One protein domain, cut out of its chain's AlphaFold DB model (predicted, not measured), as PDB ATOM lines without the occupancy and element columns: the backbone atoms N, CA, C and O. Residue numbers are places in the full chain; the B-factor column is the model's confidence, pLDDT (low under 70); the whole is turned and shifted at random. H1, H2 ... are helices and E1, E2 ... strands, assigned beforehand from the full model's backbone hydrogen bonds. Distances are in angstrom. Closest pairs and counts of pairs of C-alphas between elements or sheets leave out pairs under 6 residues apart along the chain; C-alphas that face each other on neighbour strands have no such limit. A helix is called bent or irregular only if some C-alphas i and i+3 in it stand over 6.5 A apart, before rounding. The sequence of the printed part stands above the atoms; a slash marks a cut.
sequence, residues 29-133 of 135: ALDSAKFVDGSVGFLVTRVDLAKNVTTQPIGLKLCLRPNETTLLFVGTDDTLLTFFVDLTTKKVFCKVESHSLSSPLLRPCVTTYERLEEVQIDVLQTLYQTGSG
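Overview. This is residues 29 to 133 of the 135 residues of an uncharacterized protein of viral metagenome (UniProt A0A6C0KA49). One long curled sheet folds back on itself like part of a barrel, so that the leaf E7 E6 E5 E4 faces the leaf E2 E1 E8, with the long, sharply bent strand E3 as the hinge. The helix H1 packs on the sheet along E5, and its residue Ile 121 comes near E1 and E2 of the other leaf. The edge strands E7 and E8 meet only through their link, where the chain turns from one leaf to the other. The printed part has 105 residues with eight named strands followed by one named helix; the sheet, in the order E7 E6 E5 E4 E3 E2 E1 E8, is mixed, and the class is mixed, helices and strands. The whole is compact, with a radius of gyration of the C-alphas of 13.3 A and spans of 34 by 33 by 22 A.

Arrangement. The strongly twisted sheet is a folded sheet, one sheet bent back into two facing leaves, with 21 pairs of C-alphas within 11 A between them. E1, residues 29 to 34, through E2, 40 to 47, E3, 53 to 67, E4, 70 to 75, E5, 80 to 85, E6, 92 to 97, and E7, 105 to 108, form a meander, each strand the antiparallel neighbour of the one before. E3 bends by 85 degrees at residue 61; it pairs with E2 over residues 53 to 59, as in N 56 and O 44, 2.8 A, and with E4 over 60 to 67, as in N 64 and O 72, 2.8 A. E5 and E4 have N 83 and O 71 at 2.7 A, E6 and E5 N 80 and O 97 at 2.7 A, E7 and E6 N 96 and O 105 at 2.8 A, and E2 and E1 N 43 and O 31 at 2.8 A. E7 runs on into E8, residues 110 to 112, at 73 degrees; E8 is parallel to E1, with N 30 and O 110 at 3.1 A. H1, residues 119 to 132, is on the sheet at a height over the sheet of 7.4 A. It lies only just over E6 and E5, with 3 of its C-alphas on each, and runs along the strands, at 2 degrees to E5 on the local plane. The closest C-alphas of E5 and H1 are those of Val 85 and Gly 131, 5.9 A apart. In H1, 6 of 10 O i to N i+4 pairs are within hydrogen-bond range.

Along the chain. E1 begins at C-alpha 29, (28.142, -25.003, 19.376). E3 is 32.5 A long, E2 23.0 A and H1 20.6 A. H1 ends at C-alpha 132, (29.894, -9.650, 28.614).

Size, cuts and confidence. The two C-alphas farthest apart, those of Asp 37 and Thr 88, are 39.9 A apart. The printed part has no cut, and no link is long. The mean pLDDT of the printed part is 75.5; residues 48 to 49, 51, 100 to 102 and 109 to 133 are under 70.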
ATOM      1  N   ALA A  29      27.984 -26.222  20.163       74.12
ATOM      2  CA  ALA A  29      28.142 -25.003  19.376       74.12
ATOM      3  C   ALA A  29      26.829 -24.657  18.669       74.12
ATOM      4  O   ALA A  29      26.036 -25.544  18.338       74.12
ATOM      5  N   LEU A  30      26.596 -23.363  18.476       76.75
ATOM      6  CA  LEU A  30      25.371 -22.848  17.886       76.75
ATOM      7  C   LEU A  30      25.704 -21.739  16.892       76.75
ATOM      8  O   LEU A  30      26.211 -20.688  17.289       76.75
ATOM      9  N   ASP A  31      25.397 -21.994  15.623       77.75
ATOM     10  CA  ASP A  31      25.633 -21.072  14.513       77.75
ATOM     11  C   ASP A  31      24.300 -20.526  14.001       77.75
ATOM     12  O   ASP A  31      23.347 -21.283  13.818       77.75
ATOM     13  N   SER A  32      24.203 -19.219  13.769       78.62
ATOM     14  CA  SER A  32      23.060 -18.641  13.056       78.62
ATOM     15  C   SER A  32      23.128 -19.013  11.572       78.62
ATOM     16  O   SER A  32      24.189 -18.951  10.960       78.62
ATOM     17  N   ALA A  33      22.002 -19.410  10.976       75.88
ATOM     18  CA  ALA A  33      21.945 -19.791   9.568       75.88
ATOM     19  C   ALA A  33      20.642 -19.336   8.897       75.88
ATOM     20  O   ALA A  33      19.568 -19.344   9.504       75.88
ATOM     21  N   LYS A  34      20.744 -18.987   7.610       80.06
ATOM     22  CA  LYS A  34      19.599 -18.832   6.708       80.06
ATOM     23  C   LYS A  34      19.446 -20.110   5.885       80.06
ATOM     24  O   LYS A  34      20.379 -20.531   5.205       80.06
ATOM     25  N   PHE A  35      18.285 -20.739   5.975       79.38
ATOM     26  CA  PHE A  35      17.973 -21.982   5.284       79.38
ATOM     27  C   PHE A  35      17.516 -21.723   3.841       79.38
ATOM     28  O   PHE A  35      17.172 -20.607   3.451       79.38
ATOM     29  N   VAL A  36      17.549 -22.773   3.017       77.12
ATOM     30  CA  VAL A  36      17.290 -22.697   1.564       77.12
ATOM     31  C   VAL A  36      15.847 -22.291   1.248       77.12
ATOM     32  O   VAL A  36      15.586 -21.675   0.219       77.12
ATOM     33  N   ASP A  37      14.914 -22.600   2.144       76.06
ATOM     34  CA  ASP A  37      13.510 -22.192   2.067       76.06
ATOM     35  C   ASP A  37      13.283 -20.717   2.459       76.06
ATOM     36  O   ASP A  37      12.149 -20.244   2.471       76.06
ATOM     37  N   GLY A  38      14.357 -19.984   2.770       74.25
ATOM     38  CA  GLY A  38      14.313 -18.600   3.228       74.25
ATOM     39  C   GLY A  38      14.018 -18.457   4.719       74.25
ATOM     40  O   GLY A  38      14.089 -17.336   5.222       74.25
ATOM     41  N   SER A  39      13.735 -19.557   5.426       77.31
ATOM     42  CA  SER A  39      13.597 -19.546   6.878       77.31
ATOM     43  C   SER A  39      14.949 -19.318   7.548       77.31
ATOM     44  O   SER A  39      16.021 -19.454   6.952       77.31
ATOM     45  N   VAL A  40      14.904 -18.912   8.806       80.38
ATOM     46  CA  VAL A  40      16.071 -18.461   9.553       80.38
ATOM     47  C   VAL A  40      16.110 -19.235  10.856       80.38
ATOM     48  O   VAL A  40      15.067 -19.514  11.447       80.38
ATOM     49  N   GLY A  41      17.298 -19.606  11.316       83.50
ATOM     50  CA  GLY A  41      17.425 -20.221  12.623       83.50
ATOM     51  C   GLY A  41      18.831 -20.611  12.997       83.50
ATOM     52  O   GLY A  41      19.774 -19.866  12.738       83.50
ATOM     53  N   PHE A  42      18.954 -21.749  13.672       81.94
ATOM     54  CA  PHE A  42      20.200 -22.156  14.298       81.94
ATOM     55  C   PHE A  42      20.644 -23.531  13.832       81.94
ATOM     56  O   PHE A  42      19.859 -24.475  13.762       81.94
ATOM     57  N   LEU A  43      21.934 -23.653  13.565       81.06
ATOM     58  CA  LEU A  43      22.610 -24.914  13.380       81.06
ATOM     59  C   LEU A  43      23.215 -25.321  14.725       81.06
ATOM     60  O   LEU A  43      24.170 -24.715  15.210       81.06
ATOM     61  N   VAL A  44      22.629 -26.335  15.358       82.12
ATOM     62  CA  VAL A  44      23.096 -26.841  16.650       82.12
ATOM     63  C   VAL A  44      24.057 -27.988  16.410       82.12
ATOM     64  O   VAL A  44      23.656 -29.066  15.973       82.12
ATOM     65  N   THR A  45      25.325 -27.767  16.732       80.31
ATOM     66  CA  THR A  45      26.376 -28.777  16.641       80.31
ATOM     67  C   THR A  45      26.687 -29.321  18.029       80.31
ATOM     68  O   THR A  45      26.985 -28.578  18.962       80.31
ATOM     69  N   ARG A  46      26.619 -30.641  18.187       76.12
ATOM     70  CA  ARG A  46      26.904 -31.346  19.439       76.12
ATOM     71  C   ARG A  46      28.013 -32.345  19.218       76.12
ATOM     72  O   ARG A  46      27.978 -33.093  18.243       76.12
ATOM     73  N   VAL A  47      28.950 -32.382  20.154       73.31
ATOM     74  CA  VAL A  47      30.050 -33.346  20.156       73.31
ATOM     75  C   VAL A  47      29.901 -34.231  21.383       73.31
ATOM     76  O   VAL A  47      29.903 -33.735  22.512       73.31
ATOM     77  N   ASP A  48      29.716 -35.531  21.167       69.06
ATOM     78  CA  ASP A  48      29.614 -36.496  22.260       69.06
ATOM     79  C   ASP A  48      30.996 -36.870  22.838       69.06
ATOM     80  O   ASP A  48      32.049 -36.460  22.343       69.06
ATOM     81  N   LEU A  49      31.001 -37.667  23.914       67.50
ATOM     82  CA  LEU A  49      32.237 -38.146  24.553       67.50
ATOM     83  C   LEU A  49      33.082 -39.041  23.632       67.50
ATOM     84  O   LEU A  49      34.292 -39.143  23.825       67.50
ATOM     85  N   ALA A  50      32.461 -39.665  22.631       73.19
ATOM     86  CA  ALA A  50      33.125 -40.462  21.606       73.19
ATOM     87  C   ALA A  50      33.596 -39.610  20.407       73.19
ATOM     88  O   ALA A  50      34.041 -40.162  19.403       73.19
ATOM     89  N   LYS A  51      33.541 -38.271  20.517       68.06
ATOM     90  CA  LYS A  51      33.857 -37.297  19.460       68.06
ATOM     91  C   LYS A  51      32.979 -37.428  18.208       68.06
ATOM     92  O   LYS A  51      33.341 -36.902  17.155       68.06
ATOM     93  N   ASN A  52      31.821 -38.079  18.298       73.00
ATOM     94  CA  ASN A  52      30.835 -38.022  17.230       73.00
ATOM     95  C   ASN A  52      30.218 -36.635  17.218       73.00
ATOM     96  O   ASN A  52      29.755 -36.129  18.243       73.00
ATOM     97  N   VAL A  53      30.195 -36.038  16.032       77.00
ATOM     98  CA  VAL A  53      29.591 -34.732  15.831       77.00
ATOM     99  C   VAL A  53      28.240 -34.906  15.167       77.00
ATOM    100  O   VAL A  53      28.121 -35.531  14.112       77.00
ATOM    101  N   THR A  54      27.221 -34.353  15.806       79.75
ATOM    102  CA  THR A  54      25.858 -34.304  15.290       79.75
ATOM    103  C   THR A  54      25.479 -32.856  15.087       79.75
ATOM    104  O   THR A  54      25.644 -32.032  15.983       79.75
ATOM    105  N   THR A  55      24.989 -32.548  13.897       81.50
ATOM    106  CA  THR A  55      24.589 -31.199  13.527       81.50
ATOM    107  C   THR A  55      23.113 -31.233  13.170       81.50
ATOM    108  O   THR A  55      22.706 -31.995  12.294       81.50
ATOM    109  N   GLN A  56      22.316 -30.439  13.877       83.44
ATOM    110  CA  GLN A  56      20.870 -30.371  13.717       83.44
ATOM    111  C   GLN A  56      20.468 -28.946  13.317       83.44
ATOM    112  O   GLN A  56      20.683 -28.022  14.105       83.44
ATOM    113  N   PRO A  57      19.893 -28.745  12.118       83.88
ATOM    114  CA  PRO A  57      19.284 -27.473  11.762       83.88
ATOM    115  C   PRO A  57      17.949 -27.314  12.497       83.88
ATOM    116  O   PRO A  57      17.123 -28.226  12.501       83.88
ATOM    117  N   ILE A  58      17.742 -26.152  13.107       85.12
ATOM    118  CA  ILE A  58      16.514 -25.774  13.805       85.12
ATOM    119  C   ILE A  58      16.023 -24.465  13.189       85.12
ATOM    120  O   ILE A  58      16.601 -23.402  13.427       85.12
ATOM    121  N   GLY A  59      14.960 -24.549  12.388       83.62
ATOM    122  CA  GLY A  59      14.228 -23.385  11.885       83.62
ATOM    123  C   GLY A  59      13.517 -22.669  13.023       83.62
ATOM    124  O   GLY A  59      12.947 -23.329  13.887       83.62
ATOM    125  N   LEU A  60      13.540 -21.339  13.052       85.31
ATOM    126  CA  LEU A  60      12.830 -20.563  14.065       85.31
ATOM    127  C   LEU A  60      11.387 -20.311  13.645       85.31
ATOM    128  O   LEU A  60      11.100 -19.895  12.526       85.31
ATOM    129  N   LYS A  61      10.480 -20.524  14.594       84.75
ATOM    130  CA  LYS A  61       9.061 -20.193  14.476       84.75
ATOM    131  C   LYS A  61       8.712 -18.948  15.284       84.75
ATOM    132  O   LYS A  61       7.908 -18.131  14.847       84.75
ATOM    133  N   LEU A  62       9.285 -18.827  16.481       81.94
ATOM    134  CA  LEU A  62       8.990 -17.741  17.410       81.94
ATOM    135  C   LEU A  62      10.201 -17.449  18.302       81.94
ATOM    136  O   LEU A  62      10.899 -18.365  18.731       81.94
ATOM    137  N   CYS A  63      10.396 -16.176  18.635       82.00
ATOM    138  CA  CYS A  63      11.313 -15.729  19.677       82.00
ATOM    139  C   CYS A  63      10.521 -14.990  20.760       82.00
ATOM    140  O   CYS A  63       9.728 -14.097  20.463       82.00
ATOM    141  N   LEU A  64      10.752 -15.353  22.016       83.19
ATOM    142  CA  LEU A  64      10.149 -14.751  23.196       83.19
ATOM    143  C   LEU A  64      11.251 -14.274  24.139       83.19
ATOM    144  O   LEU A  64      12.233 -14.973  24.379       83.19
ATOM    145  N   ARG A  65      11.061 -13.092  24.722       82.81
ATOM    146  CA  ARG A  65      11.941 -12.544  25.755       82.81
ATOM    147  C   ARG A  65      11.176 -12.460  27.075       82.81
ATOM    148  O   ARG A  65      10.584 -11.421  27.353       82.81
ATOM    149  N   PRO A  66      11.124 -13.546  27.868       81.56
ATOM    150  CA  PRO A  66      10.375 -13.546  29.123       81.56
ATOM    151  C   PRO A  66      10.950 -12.570  30.159       81.56
ATOM    152  O   PRO A  66      10.205 -12.065  30.993       81.56
ATOM    153  N   ASN A  67      12.257 -12.296  30.121       82.62
ATOM    154  CA  ASN A  67      12.908 -11.286  30.953       82.62
ATOM    155  C   ASN A  67      14.197 -10.778  30.274       82.62
ATOM    156  O   ASN A  67      14.560 -11.216  29.183       82.62
ATOM    157  N   GLU A  68      14.908  -9.843  30.906       78.06
ATOM    158  CA  GLU A  68      16.109  -9.244  30.312       78.06
ATOM    159  C   GLU A  68      17.279 -10.219  30.151       78.06
ATOM    160  O   GLU A  68      18.091 -10.038  29.244       78.06
ATOM    161  N   THR A  69      17.340 -11.255  30.988       81.25
ATOM    162  CA  THR A  69      18.451 -12.211  31.075       81.25
ATOM    163  C   THR A  69      18.164 -13.538  30.389       81.25
ATOM    164  O   THR A  69      19.031 -14.409  30.395       81.25
ATOM    165  N   THR A  70      16.974 -13.703  29.805       84.44
ATOM    166  CA  THR A  70      16.489 -14.958  29.230       84.44
ATOM    167  C   THR A  70      15.832 -14.715  27.876       84.44
ATOM    168  O   THR A  70      14.958 -13.860  27.740       84.44
ATOM    169  N   LEU A  71      16.200 -15.524  26.886       86.75
ATOM    170  CA  LEU A  71      15.517 -15.631  25.601       86.75
ATOM    171  C   LEU A  71      15.049 -17.060  25.395       86.75
ATOM    172  O   LEU A  71      15.756 -18.010  25.712       86.75
ATOM    173  N   LEU A  72      13.864 -17.203  24.830       87.75
ATOM    174  CA  LEU A  72      13.284 -18.476  24.457       87.75
ATOM    175  C   LEU A  72      13.020 -18.457  22.957       87.75
ATOM    176  O   LEU A  72      12.224 -17.659  22.470       87.75
ATOM    177  N   PHE A  73      13.659 -19.363  22.238       87.38
ATOM    178  CA  PHE A  73      13.369 -19.614  20.837       87.38
ATOM    179  C   PHE A  73      12.579 -20.908  20.712       87.38
ATOM    180  O   PHE A  73      12.922 -21.921  21.323       87.38
ATOM    181  N   VAL A  74      11.522 -20.860  19.912       87.12
ATOM    182  CA  VAL A  74      10.695 -22.010  19.563       87.12
ATOM    183  C   VAL A  74      11.014 -22.385  18.126       87.12
ATOM    184  O   VAL A  74      10.845 -21.573  17.212       87.12
ATOM    185  N   GLY A  75      11.499 -23.606  17.949       85.94
ATOM    186  CA  GLY A  75      11.787 -24.205  16.662       85.94
ATOM    187  C   GLY A  75      10.517 -24.594  15.908       85.94
ATOM    188  O   GLY A  75       9.443 -24.761  16.485       85.94
ATOM    189  N   THR A  76      10.629 -24.757  14.594       85.69
ATOM    190  CA  THR A  76       9.558 -25.294  13.740       85.69
ATOM    191  C   THR A  76       9.250 -26.763  14.029       85.69
ATOM    192  O   THR A  76       8.167 -27.233  13.702       85.69
ATOM    193  N   ASP A  77      10.200 -27.477  14.631       83.88
ATOM    194  CA  ASP A  77      10.115 -28.867  15.089       83.88
ATOM    195  C   ASP A  77       9.679 -28.984  16.565       83.88
ATOM    196  O   ASP A  77       9.900 -30.016  17.196       83.88
ATOM    197  N   ASP A  78       9.113 -27.908  17.124       83.31
ATOM    198  CA  ASP A  78       8.751 -27.756  18.538       83.31
ATOM    199  C   ASP A  78       9.939 -27.902  19.516       83.31
ATOM    200  O   ASP A  78       9.753 -28.035  20.728       83.31
ATOM    201  N   THR A  79      11.182 -27.815  19.022       86.81
ATOM    202  CA  THR A  79      12.369 -27.725  19.878       86.81
ATOM    203  C   THR A  79      12.420 -26.358  20.561       86.81
ATOM    204  O   THR A  79      12.368 -25.315  19.915       86.81
ATOM    205  N   LEU A  80      12.574 -26.340  21.880       88.81
ATOM    206  CA  LEU A  80      12.746 -25.130  22.673       88.81
ATOM    207  C   LEU A  80      14.228 -24.898  22.963       88.81
ATOM    208  O   LEU A  80      14.908 -25.750  23.539       88.81
ATOM    209  N   LEU A  81      14.723 -23.716  22.604       87.94
ATOM    210  CA  LEU A  81      16.064 -23.244  22.934       87.94
ATOM    211  C   LEU A  81      15.933 -22.085  23.923       87.94
ATOM    212  O   LEU A  81      15.591 -20.964  23.547       87.94
ATOM    213  N   THR A  82      16.192 -22.352  25.200       88.75
ATOM    214  CA  THR A  82      16.207 -21.315  26.238       88.75
ATOM    215  C   THR A  82      17.635 -20.862  26.483       88.75
ATOM    216  O   THR A  82      18.455 -21.623  26.989       88.75
ATOM    217  N   PHE A  83      17.931 -19.615  26.161       86.62
ATOM    218  CA  PHE A  83      19.190 -18.969  26.488       86.62
ATOM    219  C   PHE A  83      19.020 -18.158  27.752       86.62
ATOM    220  O   PHE A  83      18.067 -17.395  27.860       86.62
ATOM    221  N   PHE A  84      19.948 -18.286  28.687       86.44
ATOM    222  CA  PHE A  84      19.953 -17.445  29.872       86.44
ATOM    223  C   PHE A  84      21.369 -17.087  30.299       86.44
ATOM    224  O   PHE A  84      22.306 -17.870  30.139       86.44
ATOM    225  N   VAL A  85      21.517 -15.884  30.841       83.38
ATOM    226  CA  VAL A  85      22.768 -15.414  31.433       83.38
ATOM    227  C   VAL A  85      22.814 -15.882  32.882       83.38
ATOM    228  O   VAL A  85      21.938 -15.542  33.677       83.38
ATOM    229  N   ASP A  86      23.850 -16.629  33.250       81.88
ATOM    230  CA  ASP A  86      24.158 -16.852  34.659       81.88
ATOM    231  C   ASP A  86      24.654 -15.541  35.276       81.88
ATOM    232  O   ASP A  86      25.662 -14.974  34.855       81.88
ATOM    233  N   LEU A  87      23.950 -15.054  36.296       77.50
ATOM    234  CA  LEU A  87      24.278 -13.800  36.969       77.50
ATOM    235  C   LEU A  87      25.623 -13.853  37.705       77.50
ATOM    236  O   LEU A  87      26.246 -12.804  37.871       77.50
ATOM    237  N   THR A  88      26.070 -15.049  38.103       79.81
ATOM    238  CA  THR A  88      27.302 -15.251  38.875       79.81
ATOM    239  C   THR A  88      28.521 -15.308  37.963       79.81
ATOM    240  O   THR A  88      29.475 -14.561  38.158       79.81
ATOM    241  N   THR A  89      28.501 -16.182  36.949       79.69
ATOM    242  CA  THR A  89      29.640 -16.352  36.030       79.69
ATOM    243  C   THR A  89      29.581 -15.447  34.809       79.69
ATOM    244  O   THR A  89      30.549 -15.409  34.048       79.69
ATOM    245  N   LYS A  90      28.457 -14.750  34.597       74.06
ATOM    246  CA  LYS A  90      28.195 -13.899  33.430       74.06
ATOM    247  C   LYS A  90      28.243 -14.636  32.085       74.06
ATOM    248  O   LYS A  90      28.243 -14.023  31.020       74.06
ATOM    249  N   LYS A  91      28.233 -15.970  32.123       77.12
ATOM    250  CA  LYS A  91      28.210 -16.832  30.941       77.12
ATOM    251  C   LYS A  91      26.781 -17.050  30.468       77.12
ATOM    252  O   LYS A  91      25.858 -17.139  31.274       77.12
ATOM    253  N   VAL A  92      26.620 -17.195  29.159       78.69
ATOM    254  CA  VAL A  92      25.344 -17.588  28.558       78.69
ATOM    255  C   VAL A  92      25.280 -19.106  28.467       78.69
ATOM    256  O   VAL A  92      26.182 -19.768  27.947       78.69
ATOM    257  N   PHE A  93      24.190 -19.659  28.973       83.06
ATOM    258  CA  PHE A  93      23.863 -21.067  28.858       83.06
ATOM    259  C   PHE A  93      22.707 -21.242  27.889       83.06
ATOM    260  O   PHE A  93      21.798 -20.416  27.841       83.06
ATOM    261  N   CYS A  94      22.743 -22.337  27.134       85.31
ATOM    262  CA  CYS A  94      21.632 -22.772  26.306       85.31
ATOM    263  C   CYS A  94      21.068 -24.066  26.894       85.31
ATOM    264  O   CYS A  94      21.794 -25.041  27.122       85.31
ATOM    265  N   LYS A  95      19.765 -24.054  27.157       86.94
ATOM    266  CA  LYS A  95      18.967 -25.222  27.491       86.94
ATOM    267  C   LYS A  95      18.181 -25.627  26.252       86.94
ATOM    268  O   LYS A  95      17.379 -24.841  25.757       86.94
ATOM    269  N   VAL A  96      18.402 -26.846  25.778       86.12
ATOM    270  CA  VAL A  96      17.684 -27.418  24.637       86.12
ATOM    271  C   VAL A  96      16.706 -28.474  25.125       86.12
ATOM    272  O   VAL A  96      17.111 -29.455  25.753       86.12
ATOM    273  N   GLU A  97      15.431 -28.285  24.812       86.44
ATOM    274  CA  GLU A  97      14.349 -29.230  25.082       86.44
ATOM    275  C   GLU A  97      13.699 -29.610  23.759       86.44
ATOM    276  O   GLU A  97      13.292 -28.748  22.994       86.44
ATOM    277  N   SER A  98      13.630 -30.900  23.462       81.88
ATOM    278  CA  SER A  98      13.003 -31.401  22.241       81.88
ATOM    279  C   SER A  98      12.365 -32.746  22.534       81.88
ATOM    280  O   SER A  98      12.877 -33.497  23.364       81.88
ATOM    281  N   HIS A  99      11.291 -33.084  21.823       74.75
ATOM    282  CA  HIS A  99      10.672 -34.408  21.905       74.75
ATOM    283  C   HIS A  99      11.629 -35.540  21.505       74.75
ATOM    284  O   HIS A  99      11.455 -36.675  21.942       74.75
ATOM    285  N   SER A 100      12.659 -35.243  20.707       69.56
ATOM    286  CA  SER A 100      13.691 -36.212  20.328       69.56
ATOM    287  C   SER A 100      14.729 -36.468  21.428       69.56
ATOM    288  O   SER A 100      15.561 -37.365  21.288       69.56
ATOM    289  N   LEU A 101      14.718 -35.679  22.507       68.62
ATOM    290  CA  LEU A 101      15.634 -35.804  23.632       68.62
ATOM    291  C   LEU A 101      14.910 -36.373  24.847       68.62
ATOM    292  O   LEU A 101      13.926 -35.821  25.325       68.62
ATOM    293  N   SER A 102      15.456 -37.451  25.405       67.56
ATOM    294  CA  SER A 102      14.947 -38.062  26.637       67.56
ATOM    295  C   SER A 102      15.101 -37.166  27.871       67.56
ATOM    296  O   SER A 102      14.452 -37.402  28.885       67.56
ATOM    297  N   SER A 103      15.979 -36.161  27.815       72.06
ATOM    298  CA  SER A 103      16.171 -35.181  28.881       72.06
ATOM    299  C   SER A 103      16.625 -33.821  28.333       72.06
ATOM    300  O   SER A 103      17.342 -33.769  27.328       72.06
ATOM    301  N   PRO A 104      16.247 -32.709  28.996       76.06
ATOM    302  CA  PRO A 104      16.743 -31.380  28.662       76.06
ATOM    303  C   PRO A 104      18.267 -31.316  28.736       76.06
ATOM    304  O   PRO A 104      18.873 -31.728  29.728       76.06
ATOM    305  N   LEU A 105      18.895 -30.751  27.710       77.81
ATOM    306  CA  LEU A 105      20.339 -30.545  27.686       77.81
ATOM    307  C   LEU A 105      20.658 -29.120  28.110       77.81
ATOM    308  O   LEU A 105      20.260 -28.187  27.426       77.81
ATOM    309  N   LEU A 106      21.416 -28.954  29.195       80.75
ATOM    310  CA  LEU A 106      21.940 -27.660  29.623       80.75
ATOM    311  C   LEU A 106      23.448 -27.603  29.377       80.75
ATOM    312  O   LEU A 106      24.200 -28.385  29.963       80.75
ATOM    313  N   ARG A 107      23.901 -26.685  28.516       76.62
ATOM    314  CA  ARG A 107      25.327 -26.529  28.194       76.62
ATOM    315  C   ARG A 107      25.739 -25.054  28.118       76.62
ATOM    316  O   ARG A 107      24.927 -24.219  27.715       76.62
ATOM    317  N   PRO A 108      26.995 -24.722  28.486       70.62
ATOM    318  CA  PRO A 108      27.576 -23.429  28.139       70.62
ATOM    319  C   PRO A 108      27.496 -23.252  26.625       70.62
ATOM    320  O   PRO A 108      27.901 -24.148  25.881       70.62
ATOM    321  N   CYS A 109      26.941 -22.132  26.176       67.56
ATOM    322  CA  CYS A 109      26.746 -21.899  24.756       67.56
ATOM    323  C   CYS A 109      27.973 -21.193  24.180       67.56
ATOM    324  O   CYS A 109      28.348 -20.115  24.639       67.56
ATOM    325  N   VAL A 110      28.598 -21.803  23.173       62.94
ATOM    326  CA  VAL A 110      29.565 -21.122  22.311       62.94
ATOM    327  C   VAL A 110      28.807 -20.730  21.055       62.94
ATOM    328  O   VAL A 110      28.423 -21.595  20.268       62.94
ATOM    329  N   THR A 111      28.524 -19.438  20.914       61.84
ATOM    330  CA  THR A 111      27.816 -18.912  19.747       61.84
ATOM    331  C   THR A 111      28.814 -18.291  18.788       61.84
ATOM    332  O   THR A 111      29.483 -17.312  19.118       61.84
ATOM    333  N   THR A 112      28.887 -18.854  17.592       61.00
ATOM    334  CA  THR A 112      29.535 -18.247  16.434       61.00
ATOM    335  C   THR A 112      28.439 -17.521  15.670       61.00
ATOM    336  O   THR A 112      27.600 -18.117  15.002       61.00
ATOM    337  N   TYR A 113      28.365 -16.212  15.902       54.03
ATOM    338  CA  TYR A 113      27.298 -15.376  15.375       54.03
ATOM    339  C   TYR A 113      27.703 -14.812  14.017       54.03
ATOM    340  O   TYR A 113      28.585 -13.956  13.936       54.03
ATOM    341  N   GLU A 114      27.040 -15.263  12.958       55.03
ATOM    342  CA  GLU A 114      27.013 -14.528  11.700       55.03
ATOM    343  C   GLU A 114      25.827 -13.563  11.747       55.03
ATOM    344  O   GLU A 114      24.697 -13.965  12.052       55.03
ATOM    345  N   ARG A 115      26.090 -12.274  11.493       56.41
ATOM    346  CA  ARG A 115      25.049 -11.247  11.497       56.41
ATOM    347  C   ARG A 115      24.130 -11.475  10.310       56.41
ATOM    348  O   ARG A 115      24.451 -11.112   9.185       56.41
ATOM    349  N   LEU A 116      22.983 -12.074  10.589       59.12
ATOM    350  CA  LEU A 116      21.886 -12.165   9.644       59.12
ATOM    351  C   LEU A 116      21.068 -10.876   9.771       59.12
ATOM    352  O   LEU A 116      20.834 -10.411  10.884       59.12
ATOM    353  N   GLU A 117      20.634 -10.293   8.654       59.78
ATOM    354  CA  GLU A 117      19.807  -9.067   8.595       59.78
ATOM    355  C   GLU A 117      18.370  -9.283   9.125       59.78
ATOM    356  O   GLU A 117      17.411  -8.672   8.665       59.78
ATOM    357  N   GLU A 118      18.205 -10.190  10.086       62.44
ATOM    358  CA  GLU A 118      16.939 -10.695  10.590       62.44
ATOM    359  C   GLU A 118      16.816 -10.394  12.080       62.44
ATOM    360  O   GLU A 118      17.551 -10.921  12.921       62.44
ATOM    361  N   VAL A 119      15.836  -9.545  12.402       63.81
ATOM    362  CA  VAL A 119      15.636  -8.942  13.731       63.81
ATOM    363  C   VAL A 119      15.545  -9.995  14.836       63.81
ATOM    364  O   VAL A 119      15.990  -9.757  15.953       63.81
ATOM    365  N   GLN A 120      14.997 -11.176  14.533       63.09
ATOM    366  CA  GLN A 120      14.788 -12.245  15.512       63.09
ATOM    367  C   GLN A 120      16.097 -12.871  16.015       63.09
ATOM    368  O   GLN A 120      16.180 -13.240  17.185       63.09
ATOM    369  N   ILE A 121      17.123 -12.970  15.166       61.97
ATOM    370  CA  ILE A 121      18.427 -13.536  15.540       61.97
ATOM    371  C   ILE A 121      19.321 -12.478  16.198       61.97
ATOM    372  O   ILE A 121      20.091 -12.805  17.101       61.97
ATOM    373  N   ASP A 122      19.170 -11.207  15.826       65.06
ATOM    374  CA  ASP A 122      19.877 -10.069  16.439       65.06
ATOM    375  C   ASP A 122      19.561  -9.911  17.941       65.06
ATOM    376  O   ASP A 122      20.419  -9.516  18.733       65.06
ATOM    377  N   VAL A 123      18.376 -10.343  18.399       66.31
ATOM    378  CA  VAL A 123      18.022 -10.320  19.832       66.31
ATOM    379  C   VAL A 123      18.986 -11.164  20.673       66.31
ATOM    380  O   VAL A 123      19.304 -10.784  21.800       66.31
ATOM    381  N   LEU A 124      19.517 -12.271  20.141       69.69
ATOM    382  CA  LEU A 124      20.470 -13.109  20.874       69.69
ATOM    383  C   LEU A 124      21.760 -12.344  21.206       69.69
ATOM    384  O   LEU A 124      22.303 -12.513  22.298       69.69
ATOM    385  N   GLN A 125      22.208 -11.444  20.323       67.75
ATOM    386  CA  GLN A 125      23.373 -10.592  20.574       67.75
ATOM    387  C   GLN A 125      23.181  -9.732  21.833       67.75
ATOM    388  O   GLN A 125      24.122  -9.555  22.609       67.75
ATOM    389  N   THR A 126      21.955  -9.266  22.094       66.69
ATOM    390  CA  THR A 126      21.651  -8.448  23.280       66.69
ATOM    391  C   THR A 126      21.846  -9.211  24.599       66.69
ATOM    392  O   THR A 126      22.303  -8.626  25.584       66.69
ATOM    393  N   LEU A 127      21.602 -10.530  24.631       65.31
ATOM    394  CA  LEU A 127      21.902 -11.355  25.813       65.31
ATOM    395  C   LEU A 127      23.404 -11.437  26.080       65.31
ATOM    396  O   LEU A 127      23.836 -11.334  27.227       65.31
ATOM    397  N   TYR A 128      24.202 -11.610  25.028       63.50
ATOM    398  CA  TYR A 128      25.653 -11.707  25.157       63.50
ATOM    399  C   TYR A 128      26.297 -10.373  25.524       63.50
ATOM    400  O   TYR A 128      27.231 -10.370  26.319       63.50
ATOM    401  N   GLN A 129      25.773  -9.241  25.046       66.00
ATOM    402  CA  GLN A 129      26.190  -7.914  25.518       66.00
ATOM    403  C   GLN A 129      25.939  -7.764  27.025       66.00
ATOM    404  O   GLN A 129      26.844  -7.389  27.768       66.00
ATOM    405  N   THR A 130      24.759  -8.186  27.489       58.94
ATOM    406  CA  THR A 130      24.375  -8.159  28.912       58.94
ATOM    407  C   THR A 130      25.248  -9.080  29.779       58.94
ATOM    408  O   THR A 130      25.583  -8.738  30.913       58.94
ATOM    409  N   GLY A 131      25.650 -10.244  29.254       51.06
ATOM    410  CA  GLY A 131      26.596 -11.148  29.916       51.06
ATOM    411  C   GLY A 131      28.033 -10.623  29.895       51.06
ATOM    412  O   GLY A 131      28.727 -10.677  30.897       51.06
ATOM    413  N   SER A 132      28.489 -10.041  28.790       50.06
ATOM    414  CA  SER A 132      29.894  -9.650  28.614       50.06
ATOM    415  C   SER A 132      30.356  -8.456  29.453       50.06
ATOM    416  O   SER A 132      31.556  -8.205  29.501       50.06
ATOM    417  N   GLY A 133      29.455  -7.732  30.130       42.66
ATOM    418  CA  GLY A 133      29.841  -6.590  30.964       42.66
ATOM    419  C   GLY A 133      30.653  -5.534  30.205       42.66
ATOM    420  O   GLY A 133      31.472  -4.852  30.810       42.66
TER     421      GLY A 133